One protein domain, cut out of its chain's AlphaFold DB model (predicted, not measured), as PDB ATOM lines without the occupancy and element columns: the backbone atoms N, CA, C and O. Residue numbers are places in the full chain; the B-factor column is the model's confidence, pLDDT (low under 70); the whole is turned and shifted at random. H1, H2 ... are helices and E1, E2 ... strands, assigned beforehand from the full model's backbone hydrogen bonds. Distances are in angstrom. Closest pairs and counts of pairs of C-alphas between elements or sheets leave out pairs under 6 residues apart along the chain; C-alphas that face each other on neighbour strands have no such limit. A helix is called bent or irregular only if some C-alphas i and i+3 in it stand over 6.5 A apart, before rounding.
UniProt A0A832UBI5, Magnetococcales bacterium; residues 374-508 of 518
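This is residues 374 to 508 of the 518 residues of a protein of Magnetococcales bacterium (UniProt A0A832UBI5). A packed group of helices has H6 in its middle, with H9 side by side with it in one direction and H2 in another, while H5 runs beside H2. A small two-stranded hairpin, E1 and E2, packs on H2 and H3 at one end of the longest axis, and at the other end a long loop before H9 sticks out with residues 483 to 488. The printed part has 135 residues, with two named strands followed by nine named helices, in the order E1 E2 H1 H2 H3 H4 H5 H6 H7 H8 H9. The sheet has the order E1 - E2 and is antiparallel, and the class is mostly helix. The whole is compact, with a radius of gyration of the C-alphas of 15.3 A, and it spans 48 by 35 by 27 A.

The printed part begins at Arg 374. Strand E1 takes residues 379 to 382, and its C-alpha 379 is at (103.558, 9.005, -46.274); E2 takes residues 385 to 388. Helix H1, residues 393 to 396, comes before H2, residues 400 to 410, which is 14.8 A long from first to last C-alpha. H2 is neither bent nor irregular, but only just: C-alphas 401 and 404 are 6.2 A apart. H3 is residues 417 to 425 and 12.2 A long, and H4 is residues 432 to 436. H5, residues 438 to 448, is 15.2 A long. H6, residues 454 to 464, is 15.5 A long, with C-alpha 454 at (90.845, 23.655, -50.265). The short helices H7, residues 466 to 470, and H8, residues 472 to 477, follow. H9, residues 491 to 506, is the longest at 22.7 A and ends with C-alpha 506 at (90.018, 35.307, -53.630).

H6 is the hub, touching five other helices. It touches H9 at a shallow tilt of 19 degrees, opposite ways, the closest C-alphas being those of Ala 455 and Ala 500, 5.1 A apart. It touches H2 opposite ways at a shallow tilt of 34.9 degrees, only just short of steep; the closest C-alphas are those of Gln 409 and Thr 457, 6.3 A apart. H6 and H3 only just touch, with 3 pairs of C-alphas within 8 A, the closest those of Arg 424 and Ile 464 at 6.6 A. H5 and H7 each touch H6 only at the corner, and only just, with 3 pairs each; the closest C-alphas are those of Leu 448 and Val 454, 6.0 A, and of Met 461 and Leu 467, 5.0 A. H2 touches H5 at a shallow tilt of 28 degrees, the same way, with the C-alphas of Asp 406 and Ile 447 closest at 5.4 A. H1 and H2 only just touch, and only at the corner, with 3 pairs; the C-alphas of Ile 394 and Leu 400 are closest at 5.9 A. The hairpin of E1 and E2 is antiparallel, with N 380 and O 387 at 2.9 A and N 387 and O 380 at 2.8 A, within hydrogen-bond range. The closest C-alphas of E2 and H2 are those of Val 386 and Ala 408, 6.1 A apart, and of E2 and H3 those of Ala 387 and Thr 419, 5.7 A apart. H4 is close to H7 but not clearly touching, with the C-alphas of Gln 435 and Tyr 470 closest at 5.8 A. H7 and H8 touch only at the corner, with the C-alphas of Gly 468 and Gly 475 closest at 3.5 A. H8 only just touches residues 491 to 492 of H9, with 3 pairs, about perpendicular at 76 degrees; the closest C-alphas are those of Ile 477 and Asp 492, 5.7 A apart. Every O i to N i+4 pair is within hydrogen-bond range in H3, H4, H5, H6, H7 and H9, against 5 of 7 in H2 and 1 of 2 in H8, while H1 is too short for such a pair.

The two C-alphas farthest apart are those of Arg 374 and Met 485, at 49.3 A. The printed part has no cut. The link from H8 to H9, residues 478 to 490, is long. The mean pLDDT of the printed part is 91.3, and residues 483, 485 and 486 are under 70.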
ATOM      1  N   ARG A 374     109.111   7.566 -51.171       91.06
ATOM      2  CA  ARG A 374     108.902   8.270 -49.900       91.06
ATOM      3  C   ARG A 374     108.514   9.718 -50.202       91.06
ATOM      4  O   ARG A 374     109.219  10.391 -50.952       91.06
ATOM      5  N   LEU A 375     107.389  10.155 -49.648       92.56
ATOM      6  CA  LEU A 375     106.897  11.521 -49.801       92.56
ATOM      7  C   LEU A 375     107.255  12.334 -48.560       92.56
ATOM      8  O   LEU A 375     107.933  13.346 -48.654       92.56
ATOM      9  N   GLU A 376     106.850  11.830 -47.396       93.00
ATOM     10  CA  GLU A 376     107.125  12.409 -46.082       93.00
ATOM     11  C   GLU A 376     107.409  11.271 -45.084       93.00
ATOM     12  O   GLU A 376     107.565  10.109 -45.471       93.00
ATOM     13  N   GLU A 377     107.533  11.577 -43.794       89.19
ATOM     14  CA  GLU A 377     107.879  10.589 -42.766       89.19
ATOM     15  C   GLU A 377     106.919   9.393 -42.729       89.19
ATOM     16  O   GLU A 377     107.377   8.257 -42.866       89.19
ATOM     17  N   SER A 378     105.611   9.654 -42.648       95.50
ATOM     18  CA  SER A 378     104.552   8.631 -42.566       95.50
ATOM     19  C   SER A 378     103.895   8.315 -43.917       95.50
ATOM     20  O   SER A 378     103.084   7.391 -44.010       95.50
ATOM     21  N   PHE A 379     104.249   9.048 -44.981       96.56
ATOM     22  CA  PHE A 379     103.558   9.005 -46.274       96.56
ATOM     23  C   PHE A 379     104.477   8.632 -47.440       96.56
ATOM     24  O   PHE A 379     105.653   8.997 -47.498       96.56
ATOM     25  N   GLN A 380     103.913   7.922 -48.409       94.50
ATOM     26  CA  GLN A 380     104.559   7.537 -49.659       94.50
ATOM     27  C   GLN A 380     103.639   7.826 -50.841       94.50
ATOM     28  O   GLN A 380     102.421   7.898 -50.693       94.50
ATOM     29  N   LEU A 381     104.222   7.956 -52.023       91.06
ATOM     30  CA  LEU A 381     103.493   7.902 -53.277       91.06
ATOM     31  C   LEU A 381     103.401   6.451 -53.741       91.06
ATOM     32  O   LEU A 381     104.404   5.741 -53.754       91.06
ATOM     33  N   LEU A 382     102.196   6.037 -54.122       84.81
ATOM     34  CA  LEU A 382     101.931   4.834 -54.903       84.81
ATOM     35  C   LEU A 382     101.416   5.302 -56.268       84.81
ATOM     36  O   LEU A 382     100.249   5.670 -56.406       84.81
ATOM     37  N   GLY A 383     102.318   5.378 -57.252       81.31
ATOM     38  CA  GLY A 383     102.032   6.056 -58.517       81.31
ATOM     39  C   GLY A 383     101.908   7.567 -58.304       81.31
ATOM     40  O   GLY A 383     102.864   8.214 -57.884       81.31
ATOM     41  N   ASP A 384     100.734   8.128 -58.574       82.38
ATOM     42  CA  ASP A 384     100.411   9.546 -58.389       82.38
ATOM     43  C   ASP A 384      99.577   9.828 -57.124       82.38
ATOM     44  O   ASP A 384      99.128  10.959 -56.925       82.38
ATOM     45  N   LYS A 385      99.371   8.826 -56.260       88.50
ATOM     46  CA  LYS A 385      98.485   8.927 -55.091       88.50
ATOM     47  C   LYS A 385      99.248   8.857 -53.776       88.50
ATOM     48  O   LYS A 385     100.174   8.061 -53.634       88.50
ATOM     49  N   VAL A 386      98.814   9.643 -52.794       94.06
ATOM     50  CA  VAL A 386      99.355   9.631 -51.428       94.06
ATOM     51  C   VAL A 386      98.804   8.433 -50.669       94.06
ATOM     52  O   VAL A 386      97.592   8.262 -50.560       94.06
ATOM     53  N   ALA A 387      99.689   7.623 -50.108       93.56
ATOM     54  CA  ALA A 387      99.357   6.492 -49.259       93.56
ATOM     55  C   ALA A 387     100.135   6.565 -47.945       93.56
ATOM     56  O   ALA A 387     101.209   7.166 -47.863       93.56
ATOM     57  N   LEU A 388      99.626   5.890 -46.919       94.44
ATOM     58  CA  LEU A 388     100.410   5.628 -45.716       94.44
ATOM     59  C   LEU A 388     101.531   4.627 -46.001       94.44
ATOM     60  O   LEU A 388     101.385   3.721 -46.827       94.44
ATOM     61  N   ARG A 389     102.662   4.797 -45.311       92.94
ATOM     62  CA  ARG A 389     103.811   3.885 -45.423       92.94
ATOM     63  C   ARG A 389     103.529   2.510 -44.834       92.94
ATOM     64  O   ARG A 389     103.865   1.514 -45.465       92.94
ATOM     65  N   SER A 390     102.900   2.478 -43.664       91.69
ATOM     66  CA  SER A 390     102.403   1.263 -43.026       91.69
ATOM     67  C   SER A 390     101.003   1.520 -42.455       91.69
ATOM     68  O   SER A 390     100.777   2.615 -41.930       91.69
ATOM     69  N   PRO A 391     100.062   0.560 -42.564       89.00
ATOM     70  CA  PRO A 391      98.738   0.664 -41.954       89.00
ATOM     71  C   PRO A 391      98.770   0.889 -40.438       89.00
ATOM     72  O   PRO A 391      97.971   1.676 -39.936       89.00
ATOM     73  N   ASP A 392      99.723   0.265 -39.743       91.25
ATOM     74  CA  ASP A 392      99.809   0.262 -38.274       91.25
ATOM     75  C   ASP A 392     100.199   1.632 -37.694       91.25
ATOM     76  O   ASP A 392     100.042   1.887 -36.505       91.25
ATOM     77  N   LEU A 393     100.683   2.556 -38.535       93.31
ATOM     78  CA  LEU A 393     101.036   3.907 -38.093       93.31
ATOM     79  C   LEU A 393      99.819   4.698 -37.602       93.31
ATOM     80  O   LEU A 393      99.988   5.581 -36.772       93.31
ATOM     81  N   ILE A 394      98.609   4.401 -38.098       94.62
ATOM     82  CA  ILE A 394      97.385   5.096 -37.662       94.62
ATOM     83  C   ILE A 394      97.054   4.788 -36.199       94.62
ATOM     84  O   ILE A 394      96.530   5.653 -35.506       94.62
ATOM     85  N   ASP A 395      97.332   3.567 -35.738       92.88
ATOM     86  CA  ASP A 395      97.121   3.181 -34.341       92.88
ATOM     87  C   ASP A 395      98.019   3.967 -33.395       92.88
ATOM     88  O   ASP A 395      97.575   4.420 -32.344       92.88
ATOM     89  N   ALA A 396      99.286   4.116 -33.783       93.62
ATOM     90  CA  ALA A 396     100.288   4.817 -32.994       93.62
ATOM     91  C   ALA A 396     100.118   6.344 -33.052       93.62
ATOM     92  O   ALA A 396     100.340   7.021 -32.052       93.62
ATOM     93  N   ASP A 397      99.724   6.880 -34.210       95.69
ATOM     94  CA  ASP A 397      99.474   8.304 -34.431       95.69
ATOM     95  C   ASP A 397      98.122   8.514 -35.144       95.69
ATOM     96  O   ASP A 397      98.053   8.588 -36.381       95.69
ATOM     97  N   PRO A 398      97.019   8.655 -34.382       96.44
ATOM     98  CA  PRO A 398      95.705   8.931 -34.951       96.44
ATOM     99  C   PRO A 398      95.647  10.222 -35.779       96.44
ATOM    100  O   PRO A 398      94.805  10.321 -36.678       96.44
ATOM    101  N   LEU A 399      96.528  11.214 -35.547       97.12
ATOM    102  CA  LEU A 399      96.526  12.486 -36.293       97.12
ATOM    103  C   LEU A 399      96.785  12.279 -37.787       97.12
ATOM    104  O   LEU A 399      96.391  13.120 -38.604       97.12
ATOM    105  N   LEU A 400      97.353  11.133 -38.176       97.19
ATOM    106  CA  LEU A 400      97.496  10.723 -39.572       97.19
ATOM    107  C   LEU A 400      96.162  10.680 -40.332       97.19
ATOM    108  O   LEU A 400      96.161  10.911 -41.546       97.19
ATOM    109  N   LEU A 401      95.034  10.475 -39.638       96.81
ATOM    110  CA  LEU A 401      93.687  10.517 -40.218       96.81
ATOM    111  C   LEU A 401      93.324  11.896 -40.788       96.81
ATOM    112  O   LEU A 401      92.587  11.962 -41.770       96.81
ATOM    113  N   LEU A 402      93.860  12.985 -40.225       96.81
ATOM    114  CA  LEU A 402      93.728  14.341 -40.774       96.81
ATOM    115  C   LEU A 402      94.948  14.749 -41.606       96.81
ATOM    116  O   LEU A 402      94.794  15.326 -42.683       96.81
ATOM    117  N   LYS A 403      96.161  14.421 -41.147       97.31
ATOM    118  CA  LYS A 403      97.424  14.834 -41.782       97.31
ATOM    119  C   LYS A 403      97.538  14.376 -43.231       97.31
ATOM    120  O   LYS A 403      98.087  15.101 -44.052       97.31
ATOM    121  N   ILE A 404      96.973  13.223 -43.579       97.38
ATOM    122  CA  ILE A 404      96.983  12.755 -44.966       97.38
ATOM    123  C   ILE A 404      96.277  13.711 -45.938       97.38
ATOM    124  O   ILE A 404      96.708  13.828 -47.084       97.38
ATOM    125  N   PHE A 405      95.221  14.405 -45.501       97.38
ATOM    126  CA  PHE A 405      94.487  15.353 -46.340       97.38
ATOM    127  C   PHE A 405      95.288  16.631 -46.570       97.38
ATOM    128  O   PHE A 405      95.337  17.114 -47.697       97.38
ATOM    129  N   ASP A 406      95.975  17.119 -45.537       96.75
ATOM    130  CA  ASP A 406      96.937  18.221 -45.647       96.75
ATOM    131  C   ASP A 406      98.071  17.875 -46.629       96.75
ATOM    132  O   ASP A 406      98.351  18.632 -47.557       96.75
ATOM    133  N   VAL A 407      98.669  16.686 -46.491       96.50
ATOM    134  CA  VAL A 407      99.716  16.192 -47.401       96.50
ATOM    135  C   VAL A 407      99.186  16.095 -48.831       96.50
ATOM    136  O   VAL A 407      99.786  16.640 -49.757       96.50
ATOM    137  N   ALA A 408      98.042  15.442 -49.031       96.12
ATOM    138  CA  ALA A 408      97.423  15.299 -50.346       96.12
ATOM    139  C   ALA A 408      97.141  16.663 -51.001       96.12
ATOM    140  O   ALA A 408      97.450  16.848 -52.178       96.12
ATOM    141  N   GLN A 409      96.640  17.633 -50.232       96.06
ATOM    142  CA  GLN A 409      96.375  18.990 -50.701       96.06
ATOM    143  C   GLN A 409      97.653  19.729 -51.107       96.06
ATOM    144  O   GLN A 409      97.711  20.281 -52.203       96.06
ATOM    145  N   ARG A 410      98.688  19.723 -50.257       94.75
ATOM    146  CA  ARG A 410      99.960  20.419 -50.526       94.75
ATOM    147  C   ARG A 410     100.670  19.887 -51.765       94.75
ATOM    148  O   ARG A 410     101.271  20.661 -52.501       94.75
ATOM    149  N   HIS A 411     100.579  18.580 -52.000       93.62
ATOM    150  CA  HIS A 411     101.192  17.925 -53.158       93.62
ATOM    151  C   HIS A 411     100.259  17.837 -54.376       93.62
ATOM    152  O   HIS A 411     100.656  17.283 -55.402       93.62
ATOM    153  N   LEU A 412      99.031  18.370 -54.283       93.44
ATOM    154  CA  LEU A 412      97.993  18.315 -55.325       93.44
ATOM    155  C   LEU A 412      97.750  16.891 -55.846       93.44
ATOM    156  O   LEU A 412      97.610  16.651 -57.048       93.44
ATOM    157  N   LYS A 413      97.743  15.924 -54.929       92.31
ATOM    158  CA  LYS A 413      97.573  14.499 -55.220       92.31
ATOM    159  C   LYS A 413      96.293  13.968 -54.593       92.31
ATOM    160  O   LYS A 413      95.779  14.500 -53.616       92.31
ATOM    161  N   THR A 414      95.793  12.865 -55.142       89.88
ATOM    162  CA  THR A 414      94.662  12.143 -54.548       89.88
ATOM    163  C   THR A 414      95.143  11.111 -53.533       89.88
ATOM    164  O   THR A 414      96.303  10.699 -53.557       89.88
ATOM    165  N   ILE A 415      94.267  10.691 -52.620       91.69
ATOM    166  CA  ILE A 415      94.596   9.662 -51.630       91.69
ATOM    167  C   ILE A 415      94.441   8.280 -52.271       91.69
ATOM    168  O   ILE A 415      93.509   8.015 -53.033       91.69
ATOM    169  N   HIS A 416      95.369   7.380 -51.961       87.81
ATOM    170  CA  HIS A 416      95.329   6.007 -52.430       87.81
ATOM    171  C   HIS A 416      94.115   5.276 -51.829       87.81
ATOM    172  O   HIS A 416      93.958   5.281 -50.604       87.81
ATOM    173  N   PRO A 417      93.262   4.601 -52.625       83.00
ATOM    174  CA  PRO A 417      92.004   4.078 -52.088       83.00
ATOM    175  C   PRO A 417      92.149   2.979 -51.021       83.00
ATOM    176  O   PRO A 417      91.235   2.815 -50.217       83.00
ATOM    177  N   ASP A 418      93.278   2.262 -50.940       82.88
ATOM    178  CA  ASP A 418      93.535   1.371 -49.791       82.88
ATOM    179  C   ASP A 418      93.741   2.143 -48.489       82.88
ATOM    180  O   ASP A 418      93.233   1.741 -47.443       82.88
ATOM    181  N   THR A 419      94.420   3.288 -48.553       91.06
ATOM    182  CA  THR A 419      94.546   4.179 -47.403       91.06
ATOM    183  C   THR A 419      93.197   4.794 -47.046       91.06
ATOM    184  O   THR A 419      92.846   4.835 -45.876       91.06
ATOM    185  N   GLU A 420      92.365   5.162 -48.022       90.31
ATOM    186  CA  GLU A 420      90.994   5.603 -47.728       90.31
ATOM    187  C   GLU A 420      90.127   4.499 -47.110       90.31
ATOM    188  O   GLU A 420      89.269   4.779 -46.272       90.31
ATOM    189  N   ARG A 421      90.308   3.238 -47.523       85.19
ATOM    190  CA  ARG A 421      89.623   2.091 -46.913       85.19
ATOM    191  C   ARG A 421      90.073   1.909 -45.467       85.19
ATOM    192  O   ARG A 421      89.230   1.663 -44.609       85.19
ATOM    193  N   LEU A 422      91.370   2.050 -45.203       90.75
ATOM    194  CA  LEU A 422      91.924   2.015 -43.855       90.75
ATOM    195  C   LEU A 422      91.357   3.152 -42.990       90.75
ATOM    196  O   LEU A 422      90.842   2.874 -41.913       90.75
ATOM    197  N   ILE A 423      91.337   4.391 -43.495       94.19
ATOM    198  CA  ILE A 423      90.731   5.552 -42.817       94.19
ATOM    199  C   ILE A 423      89.265   5.273 -42.468       94.19
ATOM    200  O   ILE A 423      88.854   5.479 -41.332       94.19
ATOM    201  N   ARG A 424      88.471   4.742 -43.411       89.88
ATOM    202  CA  ARG A 424      87.067   4.369 -43.145       89.88
ATOM    203  C   ARG A 424      86.931   3.307 -42.054       89.88
ATOM    204  O   ARG A 424      85.984   3.368 -41.278       89.88
ATOM    205  N   ARG A 425      87.843   2.331 -42.004       90.38
ATOM    206  CA  ARG A 425      87.854   1.283 -40.969       90.38
ATOM    207  C   ARG A 425      88.269   1.809 -39.599       90.38
ATOM    208  O   ARG A 425      87.836   1.226 -38.619       90.38
ATOM    209  N   ARG A 426      89.088   2.865 -39.562       94.69
ATOM    210  CA  ARG A 426      89.655   3.472 -38.348       94.69
ATOM    211  C   ARG A 426      89.023   4.805 -37.961       94.69
ATOM    212  O   ARG A 426      89.598   5.592 -37.219       94.69
ATOM    213  N   MET A 427      87.819   5.057 -38.469       93.75
ATOM    214  CA  MET A 427      87.032   6.259 -38.184       93.75
ATOM    215  C   MET A 427      86.640   6.364 -36.695       93.75
ATOM    216  O   MET A 427      86.294   7.444 -36.215       93.75
ATOM    217  N   ASP A 428      86.672   5.242 -35.973       95.12
ATOM    218  CA  ASP A 428      86.468   5.143 -34.527       95.12
ATOM    219  C   ASP A 428      87.502   5.946 -33.729       95.12
ATOM    220  O   ASP A 428      87.112   6.571 -32.746       95.12
ATOM    221  N   LEU A 429      88.752   6.030 -34.207       96.62
ATOM    222  CA  LEU A 429      89.832   6.799 -33.571       96.62
ATOM    223  C   LEU A 429      89.621   8.319 -33.595       96.62
ATOM    224  O   LEU A 429      90.286   9.048 -32.866       96.62
ATOM    225  N   ILE A 430      88.710   8.825 -34.431       96.62
ATOM    226  CA  ILE A 430      88.268  10.222 -34.359       96.62
ATOM    227  C   ILE A 430      87.194  10.296 -33.269       96.62
ATOM    228  O   ILE A 430      85.990  10.313 -33.545       96.62
ATOM    229  N   ASP A 431      87.635  10.244 -32.020       95.94
ATOM    230  CA  ASP A 431      86.804  10.332 -30.825       95.94
ATOM    231  C   ASP A 431      86.760  11.766 -30.260       95.94
ATOM    232  O   ASP A 431      87.118  12.735 -30.931       95.94
ATOM    233  N   ARG A 432      86.254  11.928 -29.031       95.81
ATOM    234  CA  ARG A 432      86.135  13.251 -28.397       95.81
ATOM    235  C   ARG A 432      87.489  13.862 -28.044       95.81
ATOM    236  O   ARG A 432      87.600  15.087 -28.065       95.81
ATOM    237  N   ASP A 433      88.484  13.041 -27.732       96.25
ATOM    238  CA  ASP A 433      89.814  13.520 -27.368       96.25
ATOM    239  C   ASP A 433      90.555  13.966 -28.627       96.25
ATOM    240  O   ASP A 433      91.120  15.059 -28.657       96.25
ATOM    241  N   PHE A 434      90.415  13.213 -29.723       97.12
ATOM    242  CA  PHE A 434      90.869  13.634 -31.045       97.12
ATOM    243  C   PHE A 434      90.247  14.971 -31.475       97.12
ATOM    244  O   PHE A 434      90.948  15.868 -31.941       97.12
ATOM    245  N   GLN A 435      88.930  15.131 -31.305       96.12
ATOM    246  CA  GLN A 435      88.211  16.366 -31.654       96.12
ATOM    247  C   GLN A 435      88.698  17.585 -30.857       96.12
ATOM    248  O   GLN A 435      88.659  18.705 -31.363       96.12
ATOM    249  N   ARG A 436      89.155  17.377 -29.617       95.75
ATOM    250  CA  ARG A 436      89.667  18.428 -28.723       95.75
ATOM    251  C   ARG A 436      91.176  18.631 -28.830       95.75
ATOM    252  O   ARG A 436      91.698  19.553 -28.207       95.75
ATOM    253  N   ASN A 437      91.875  17.802 -29.601       97.56
ATOM    254  CA  ASN A 437      93.321  17.864 -29.732       97.56
ATOM    255  C   ASN A 437      93.750  19.168 -30.451       97.56
ATOM    256  O   ASN A 437      93.354  19.393 -31.603       97.56
ATOM    257  N   PRO A 438      94.587  20.023 -29.824       97.75
ATOM    258  CA  PRO A 438      95.071  21.257 -30.440       97.75
ATOM    259  C   PRO A 438      95.843  21.040 -31.747       97.75
ATOM    260  O   PRO A 438      95.732  21.847 -32.669       97.75
ATOM    261  N   GLU A 439      96.594  19.945 -31.873       97.69
ATOM    262  CA  GLU A 439      97.333  19.618 -33.096       97.69
ATOM    263  C   GLU A 439      96.391  19.233 -34.241       97.69
ATOM    264  O   GLU A 439      96.615  19.630 -35.389       97.69
ATOM    265  N   ALA A 440      95.295  18.526 -33.939       97.38
ATOM    266  CA  ALA A 440      94.242  18.236 -34.911       97.38
ATOM    267  C   ALA A 440      93.577  19.532 -35.408       97.38
ATOM    268  O   ALA A 440      93.388  19.705 -36.614       97.38
ATOM    269  N   ALA A 441      93.294  20.473 -34.498       97.25
ATOM    270  CA  ALA A 441      92.768  21.795 -34.845       97.25
ATOM    271  C   ALA A 441      93.730  22.582 -35.745       97.25
ATOM    272  O   ALA A 441      93.318  23.122 -36.772       97.25
ATOM    273  N   GLN A 442      95.025  22.593 -35.423       97.56
ATOM    274  CA  GLN A 442      96.036  23.235 -36.264       97.56
ATOM    275  C   GLN A 442      96.140  22.583 -37.649       97.56
ATOM    276  O   GLN A 442      96.222  23.292 -38.649       97.56
ATOM    277  N   LEU A 443      96.106  21.249 -37.732       96.88
ATOM    278  CA  LEU A 443      96.078  20.514 -39.001       96.88
ATOM    279  C   LEU A 443      94.877  20.912 -39.861       96.88
ATOM    280  O   LEU A 443      95.033  21.196 -41.049       96.88
ATOM    281  N   PHE A 444      93.690  20.971 -39.264       97.69
ATOM    282  CA  PHE A 444      92.484  21.371 -39.976       97.69
ATOM    283  C   PHE A 444      92.546  22.832 -40.442       97.69
ATOM    284  O   PHE A 444      92.232  23.126 -41.595       97.69
ATOM    285  N   LEU A 445      93.033  23.745 -39.597       96.88
ATOM    286  CA  LEU A 445      93.252  25.140 -39.982       96.88
ATOM    287  C   LEU A 445      94.294  25.276 -41.102       96.88
ATOM    288  O   LEU A 445      94.137  26.140 -41.961       96.88
ATOM    289  N   ARG A 446      95.325  24.422 -41.152       96.56
ATOM    290  CA  ARG A 446      96.269  24.382 -42.284       96.56
ATOM    291  C   ARG A 446      95.591  23.976 -43.591       96.56
ATOM    292  O   ARG A 446      95.816  24.640 -44.597       96.56
ATOM    293  N   ILE A 447      94.727  22.958 -43.566       96.56
ATOM    294  CA  ILE A 447      93.916  22.546 -44.728       96.56
ATOM    295  C   ILE A 447      93.055  23.718 -45.210       96.56
ATOM    296  O   ILE A 447      93.069  24.057 -46.398       96.56
ATOM    297  N   LEU A 448      92.350  24.370 -44.278       94.81
ATOM    298  CA  LEU A 448      91.511  25.523 -44.586       94.81
ATOM    299  C   LEU A 448      92.323  26.666 -45.177       94.81
ATOM    300  O   LEU A 448      91.889  27.215 -46.178       94.81
ATOM    301  N   ASN A 449      93.491  26.988 -44.621       93.38
ATOM    302  CA  ASN A 449      94.366  28.075 -45.071       93.38
ATOM    303  C   ASN A 449      95.280  27.709 -46.254       93.38
ATOM    304  O   ASN A 449      96.129  28.511 -46.649       93.38
ATOM    305  N   GLY A 450      95.127  26.516 -46.832       90.50
ATOM    306  CA  GLY A 450      95.905  26.102 -47.992       90.50
ATOM    307  C   GLY A 450      95.686  27.025 -49.196       90.50
ATOM    308  O   GLY A 450      94.592  27.534 -49.425       90.50
ATOM    309  N   ARG A 451      96.738  27.226 -49.999       84.69
ATOM    310  CA  ARG A 451      96.694  28.114 -51.178       84.69
ATOM    311  C   ARG A 451      95.876  27.559 -52.342       84.69
ATOM    312  O   ARG A 451      95.451  28.321 -53.194       84.69
ATOM    313  N   GLN A 452      95.728  26.239 -52.420       86.31
ATOM    314  CA  GLN A 452      95.079  25.549 -53.533       86.31
ATOM    315  C   GLN A 452      94.261  24.363 -53.019       86.31
ATOM    316  O   GLN A 452      94.484  23.870 -51.910       86.31
ATOM    317  N   ALA A 453      93.316  23.908 -53.844       88.88
ATOM    318  CA  ALA A 453      92.532  22.685 -53.653       88.88
ATOM    319  C   ALA A 453      91.739  22.571 -52.330       88.88
ATOM    320  O   ALA A 453      91.234  21.494 -52.034       88.88
ATOM    321  N   VAL A 454      91.546  23.660 -51.570       93.06
ATOM    322  CA  VAL A 454      90.845  23.655 -50.265       93.06
ATOM    323  C   VAL A 454      89.466  22.998 -50.361       93.06
ATOM    324  O   VAL A 454      89.191  22.015 -49.674       93.06
ATOM    325  N   ALA A 455      88.608  23.488 -51.260       90.44
ATOM    326  CA  ALA A 455      87.258  22.951 -51.427       90.44
ATOM    327  C   ALA A 455      87.260  21.485 -51.891       90.44
ATOM    328  O   ALA A 455      86.429  20.689 -51.455       90.44
ATOM    329  N   TRP A 456      88.223  21.102 -52.738       89.44
ATOM    330  CA  TRP A 456      88.377  19.718 -53.183       89.44
ATOM    331  C   TRP A 456      88.766  18.796 -52.019       89.44
ATOM    332  O   TRP A 456      88.159  17.737 -51.848       89.44
ATOM    333  N   THR A 457      89.716  19.217 -51.179       94.94
ATOM    334  CA  THR A 457      90.158  18.468 -49.997       94.94
ATOM    335  C   THR A 457      89.025  18.304 -48.994       94.94
ATOM    336  O   THR A 457      88.758  17.181 -48.568       94.94
ATOM    337  N   LEU A 458      88.290  19.377 -48.677       95.56
ATOM    338  CA  LEU A 458      87.132  19.307 -47.781       95.56
ATOM    339  C   LEU A 458      86.034  18.394 -48.337       95.56
ATOM    340  O   LEU A 458      85.493  17.565 -47.603       95.56
ATOM    341  N   ARG A 459      85.754  18.459 -49.645       91.50
ATOM    342  CA  ARG A 459      84.818  17.535 -50.300       91.50
ATOM    343  C   ARG A 459      85.304  16.089 -50.215       91.50
ATOM    344  O   ARG A 459      84.497  15.195 -49.964       91.50
ATOM    345  N   ARG A 460      86.610  15.827 -50.353       91.31
ATOM    346  CA  ARG A 460      87.176  14.481 -50.153       91.31
ATOM    347  C   ARG A 460      87.022  14.016 -48.705       91.31
ATOM    348  O   ARG A 460      86.589  12.884 -48.493       91.31
ATOM    349  N   MET A 461      87.308  14.874 -47.726       95.50
ATOM    350  CA  MET A 461      87.097  14.580 -46.304       95.50
ATOM    351  C   MET A 461      85.623  14.271 -46.011       95.50
ATOM    352  O   MET A 461      85.342  13.314 -45.289       95.50
ATOM    353  N   ASN A 462      84.684  15.021 -46.606       92.88
ATOM    354  CA  ASN A 462      83.245  14.773 -46.490       92.88
ATOM    355  C   ASN A 462      82.854  13.412 -47.091       92.88
ATOM    356  O   ASN A 462      82.230  12.583 -46.431       92.88
ATOM    357  N   GLN A 463      83.311  13.121 -48.313       87.81
ATOM    358  CA  GLN A 463      83.035  11.855 -49.002       87.81
ATOM    359  C   GLN A 463      83.641  10.622 -48.308       87.81
ATOM    360  O   GLN A 463      83.152   9.509 -48.494       87.81
ATOM    361  N   ILE A 464      84.715  10.774 -47.533       89.88
ATOM    362  CA  ILE A 464      85.274   9.674 -46.731       89.88
ATOM    363  C   ILE A 464      84.570   9.581 -45.363       89.88
ATOM    364  O   ILE A 464      84.573   8.519 -44.746       89.88
ATOM    365  N   GLY A 465      83.913  10.659 -44.919       91.50
ATOM    366  CA  GLY A 465      83.228  10.779 -43.628       91.50
ATOM    367  C   GLY A 465      84.080  11.413 -42.524       91.50
ATOM    368  O   GLY A 465      83.562  11.700 -41.447       91.50
ATOM    369  N   VAL A 466      85.361  11.685 -42.798       96.50
ATOM    370  CA  VAL A 466      86.301  12.294 -41.843       96.50
ATOM    371  C   VAL A 466      85.826  13.679 -41.421       96.50
ATOM    372  O   VAL A 466      85.869  13.986 -40.235       96.50
ATOM    373  N   LEU A 467      85.316  14.492 -42.354       96.38
ATOM    374  CA  LEU A 467      84.895  15.861 -42.040       96.38
ATOM    375  C   LEU A 467      83.765  15.887 -41.006       96.38
ATOM    376  O   LEU A 467      83.887  16.563 -39.993       96.38
ATOM    377  N   GLY A 468      82.694  15.118 -41.224       94.81
ATOM    378  CA  GLY A 468      81.566  15.076 -40.292       94.81
ATOM    379  C   GLY A 468      81.859  14.339 -38.986       94.81
ATOM    380  O   GLY A 468      81.196  14.586 -37.981       94.81
ATOM    381  N   ARG A 469      82.850  13.437 -38.974       95.62
ATOM    382  CA  ARG A 469      83.318  12.796 -37.740       95.62
ATOM    383  C   ARG A 469      84.199  13.736 -36.913       95.62
ATOM    384  O   ARG A 469      84.095  13.720 -35.689       95.62
ATOM    385  N   TYR A 470      85.030  14.542 -37.568       97.31
ATOM    386  CA  TYR A 470      85.908  15.519 -36.926       97.31
ATOM    387  C   TYR A 470      85.160  16.782 -36.471       97.31
ATOM    388  O   TYR A 470      85.411  17.265 -35.374       97.31
ATOM    389  N   LEU A 471      84.205  17.270 -37.268       96.12
ATOM    390  CA  LEU A 471      83.313  18.386 -36.938       96.12
ATOM    391  C   LEU A 471      81.873  17.871 -36.783       96.12
ATOM    392  O   LEU A 471      81.147  17.783 -37.780       96.12
ATOM    393  N   PRO A 472      81.427  17.521 -35.561       93.94
ATOM    394  CA  PRO A 472      80.098  16.959 -35.329       93.94
ATOM    395  C   PRO A 472      78.950  17.838 -35.840       93.94
ATOM    396  O   PRO A 472      77.936  17.314 -36.295       93.94
ATOM    397  N   GLU A 473      79.101  19.160 -35.794       93.88
ATOM    398  CA  GLU A 473      78.154  20.145 -36.321       93.88
ATOM    399  C   GLU A 473      77.966  19.955 -37.828       93.88
ATOM    400  O   GLU A 473      76.835  19.878 -38.304       93.88
ATOM    401  N   PHE A 474      79.071  19.778 -38.559       94.50
ATOM    402  CA  PHE A 474      79.040  19.443 -39.978       94.50
ATOM    403  C   PHE A 474      78.448  18.041 -40.199       94.50
ATOM    404  O   PHE A 474      77.620  17.824 -41.079       94.50
ATOM    405  N   GLY A 475      78.793  17.077 -39.341       92.44
ATOM    406  CA  GLY A 475      78.234  15.724 -39.378       92.44
ATOM    407  C   GLY A 475      76.707  15.668 -39.225       92.44
ATOM    408  O   GLY A 475      76.069  14.751 -39.752       92.44
ATOM    409  N   ARG A 476      76.093  16.647 -38.544       90.69
ATOM    410  CA  ARG A 476      74.627  16.757 -38.416       90.69
ATOM    411  C   ARG A 476      73.955  17.150 -39.732       90.69
ATOM    412  O   ARG A 476      72.854  16.654 -39.980       90.69
ATOM    413  N   ILE A 477      74.621  17.966 -40.552       90.44
ATOM    414  CA  ILE A 477      74.105  18.466 -41.839       90.44
ATOM    415  C   ILE A 477      74.492  17.589 -43.040       90.44
ATOM    416  O   ILE A 477      73.995  17.800 -44.144       90.44
ATOM    417  N   MET A 478      75.346  16.579 -42.843       88.44
ATOM    418  CA  MET A 478      75.701  15.630 -43.901       88.44
ATOM    419  C   MET A 478      74.468  14.925 -44.474       88.44
ATOM    420  O   MET A 478      73.697  14.295 -43.735       88.44
ATOM    421  N   TRP A 479      74.336  14.984 -45.803       87.88
ATOM    422  CA  TRP A 479      73.198  14.461 -46.566       87.88
ATOM    423  C   TRP A 479      71.848  15.068 -46.169       87.88
ATOM    424  O   TRP A 479      70.803  14.446 -46.385       87.88
ATOM    425  N   GLN A 480      71.848  16.245 -45.545       86.25
ATOM    426  CA  GLN A 480      70.619  16.944 -45.210       86.25
ATOM    427  C   GLN A 480      70.061  17.605 -46.470       86.25
ATOM    428  O   GLN A 480      70.675  18.505 -47.039       86.25
ATOM    429  N   SER A 481      68.889  17.155 -46.906       81.88
ATOM    430  CA  SER A 481      68.102  17.830 -47.935       81.88
ATOM    431  C   SER A 481      67.214  18.884 -47.284       81.88
ATOM    432  O   SER A 481      66.457  18.542 -46.374       81.88
ATOM    433  N   GLN A 482      67.259  20.124 -47.766       75.25
ATOM    434  CA  GLN A 482      66.209  21.108 -47.501       75.25
ATOM    435  C   GLN A 482      65.221  21.056 -48.661       75.25
ATOM    436  O   GLN A 482      65.617  21.135 -49.816       75.25
ATOM    437  N   HIS A 483      63.949  20.805 -48.370       67.69
ATOM    438  CA  HIS A 483      62.936  20.577 -49.398       67.69
ATOM    439  C   HIS A 483      62.326  21.915 -49.844       67.69
ATOM    440  O   HIS A 483      61.179  22.221 -49.525       67.69
ATOM    441  N   ASP A 484      63.119  22.737 -50.532       71.75
ATOM    442  CA  ASP A 484      62.713  24.044 -51.054       71.75
ATOM    443  C   ASP A 484      63.230  24.278 -52.484       71.75
ATOM    444  O   ASP A 484      64.099  23.562 -52.978       71.75
ATOM    445  N   MET A 485      62.658  25.274 -53.167       63.28
ATOM    446  CA  MET A 485      62.939  25.558 -54.581       63.28
ATOM    447  C   MET A 485      64.245  26.333 -54.826       63.28
ATOM    448  O   MET A 485      64.629  26.495 -55.983       63.28
ATOM    449  N   PHE A 486      64.911  26.840 -53.785       68.06
ATOM    450  CA  PHE A 486      66.098  27.691 -53.925       68.06
ATOM    451  C   PHE A 486      67.399  26.892 -53.864       68.06
ATOM    452  O   PHE A 486      68.412  27.311 -54.428       68.06
ATOM    453  N   HIS A 487      67.382  25.729 -53.216       78.00
ATOM    454  CA  HIS A 487      68.549  24.868 -53.131       78.00
ATOM    455  C   HIS A 487      68.586  23.849 -54.273       78.00
ATOM    456  O   HIS A 487      67.594  23.240 -54.660       78.00
ATOM    457  N   VAL A 488      69.783  23.640 -54.819       80.62
ATOM    458  CA  VAL A 488      70.049  22.590 -55.820       80.62
ATOM    459  C   VAL A 488      70.769  21.403 -55.186       80.62
ATOM    460  O   VAL A 488      70.663  20.285 -55.685       80.62
ATOM    461  N   PHE A 489      71.466  21.622 -54.067       85.88
ATOM    462  CA  PHE A 489      72.315  20.635 -53.406       85.88
ATOM    463  C   PHE A 489      71.916  20.404 -51.944       85.88
ATOM    464  O   PHE A 489      71.240  21.239 -51.346       85.88
ATOM    465  N   THR A 490      72.362  19.293 -51.350       88.12
ATOM    466  CA  THR A 490      72.276  19.092 -49.893       88.12
ATOM    467  C   THR A 490      73.033  20.184 -49.139       88.12
ATOM    468  O   THR A 490      73.971  20.782 -49.669       88.12
ATOM    469  N   VAL A 491      72.655  20.427 -47.882       89.69
ATOM    470  CA  VAL A 491      73.225  21.505 -47.053       89.69
ATOM    471  C   VAL A 491      74.748  21.384 -46.933       89.69
ATOM    472  O   VAL A 491      75.460  22.381 -47.051       89.69
ATOM    473  N   ASP A 492      75.273  20.170 -46.751       91.06
ATOM    474  CA  ASP A 492      76.714  19.927 -46.673       91.06
ATOM    475  C   ASP A 492      77.438  20.221 -47.993       91.06
ATOM    476  O   ASP A 492      78.470  20.890 -47.987       91.06
ATOM    477  N   GLU A 493      76.895  19.789 -49.132       89.88
ATOM    478  CA  GLU A 493      77.501  20.080 -50.434       89.88
ATOM    479  C   GLU A 493      77.399  21.568 -50.784       89.88
ATOM    480  O   GLU A 493      78.366  22.145 -51.274       89.88
ATOM    481  N   HIS A 494      76.272  22.215 -50.478       89.19
ATOM    482  CA  HIS A 494      76.104  23.652 -50.670       89.19
ATOM    483  C   HIS A 494      77.109  24.453 -49.827       89.19
ATOM    484  O   HIS A 494      77.737  25.381 -50.331       89.19
ATOM    485  N   THR A 495      77.354  24.033 -48.581       91.88
ATOM    486  CA  THR A 495      78.386  24.628 -47.717       91.88
ATOM    487  C   THR A 495      79.778  24.508 -48.347       91.88
ATOM    488  O   THR A 495      80.555  25.462 -48.349       91.88
ATOM    489  N   LEU A 496      80.106  23.354 -48.936       91.31
ATOM    490  CA  LEU A 496      81.386  23.142 -49.618       91.31
ATOM    491  C   LEU A 496      81.503  23.931 -50.932       91.31
ATOM    492  O   LEU A 496      82.596  24.388 -51.276       91.31
ATOM    493  N   LEU A 497      80.395  24.123 -51.653       88.88
ATOM    494  CA  LEU A 497      80.333  24.990 -52.832       88.88
ATOM    495  C   LEU A 497      80.536  26.458 -52.460       88.88
ATOM    496  O   LEU A 497      81.289  27.141 -53.147       88.88
ATOM    497  N   ALA A 498      79.962  26.922 -51.348       90.88
ATOM    498  CA  ALA A 498      80.221  28.263 -50.832       90.88
ATOM    499  C   ALA A 498      81.713  28.465 -50.515       90.88
ATOM    500  O   ALA A 498      82.298  29.468 -50.921       90.88
ATOM    501  N   VAL A 499      82.376  27.480 -49.891       91.75
ATOM    502  CA  VAL A 499      83.839  27.528 -49.688       91.75
ATOM    503  C   VAL A 499      84.591  27.605 -51.022       91.75
ATOM    504  O   VAL A 499      85.561  28.354 -51.138       91.75
ATOM    505  N   ALA A 500      84.159  26.855 -52.041       88.94
ATOM    506  CA  ALA A 500      84.762  26.911 -53.372       88.94
ATOM    507  C   ALA A 500      84.597  28.292 -54.024       88.94
ATOM    508  O   ALA A 500      85.574  28.824 -54.549       88.94
ATOM    509  N   ALA A 501      83.400  28.876 -53.943       88.75
ATOM    510  CA  ALA A 501      83.095  30.196 -54.483       88.75
ATOM    511  C   ALA A 501      83.951  31.282 -53.817       88.75
ATOM    512  O   ALA A 501      84.616  32.043 -54.511       88.75
ATOM    513  N   VAL A 502      84.050  31.290 -52.481       89.88
ATOM    514  CA  VAL A 502      84.915  32.236 -51.746       89.88
ATOM    515  C   VAL A 502      86.376  32.130 -52.196       89.88
ATOM    516  O   VAL A 502      87.053  33.145 -52.353       89.88
ATOM    517  N   ARG A 503      86.876  30.917 -52.461       87.50
ATOM    518  CA  ARG A 503      88.237  30.729 -52.990       87.50
ATOM    519  C   ARG A 503      88.389  31.230 -54.420       87.50
ATOM    520  O   ARG A 503      89.393  31.857 -54.727       87.50
ATOM    521  N   GLN A 504      87.403  30.998 -55.282       86.94
ATOM    522  CA  GLN A 504      87.417  31.530 -56.646       86.94
ATOM    523  C   GLN A 504      87.395  33.063 -56.664       86.94
ATOM    524  O   GLN A 504      88.103  33.656 -57.476       86.94
ATOM    525  N   ILE A 505      86.647  33.688 -55.749       88.12
ATOM    526  CA  ILE A 505      86.673  35.137 -55.523       88.12
ATOM    527  C   ILE A 505      88.084  35.571 -55.106       88.12
ATOM    528  O   ILE A 505      88.693  36.408 -55.756       88.12
ATOM    529  N   GLN A 506      88.672  34.945 -54.086       85.62
ATOM    530  CA  GLN A 506      90.018  35.307 -53.630       85.62
ATOM    531  C   GLN A 506      91.100  35.151 -54.718       85.62
ATOM    532  O   GLN A 506      92.097  35.869 -54.719       85.62
ATOM    533  N   GLU A 507      90.924  34.203 -55.637       84.62
ATOM    534  CA  GLU A 507      91.835  33.956 -56.758       84.62
ATOM    535  C   GLU A 507      91.535  34.825 -57.996       84.62
ATOM    536  O   GLU A 507      92.197  34.669 -59.022       84.62
ATOM    537  N   GLY A 508      90.534  35.711 -57.939       84.62
ATOM    538  CA  GLY A 508      90.144  36.578 -59.055       84.62
ATOM    539  C   GLY A 508      89.444  35.853 -60.210       84.62
ATOM    540  O   GLY A 508      89.270  36.428 -61.282       84.62
TER     541      GLY A 508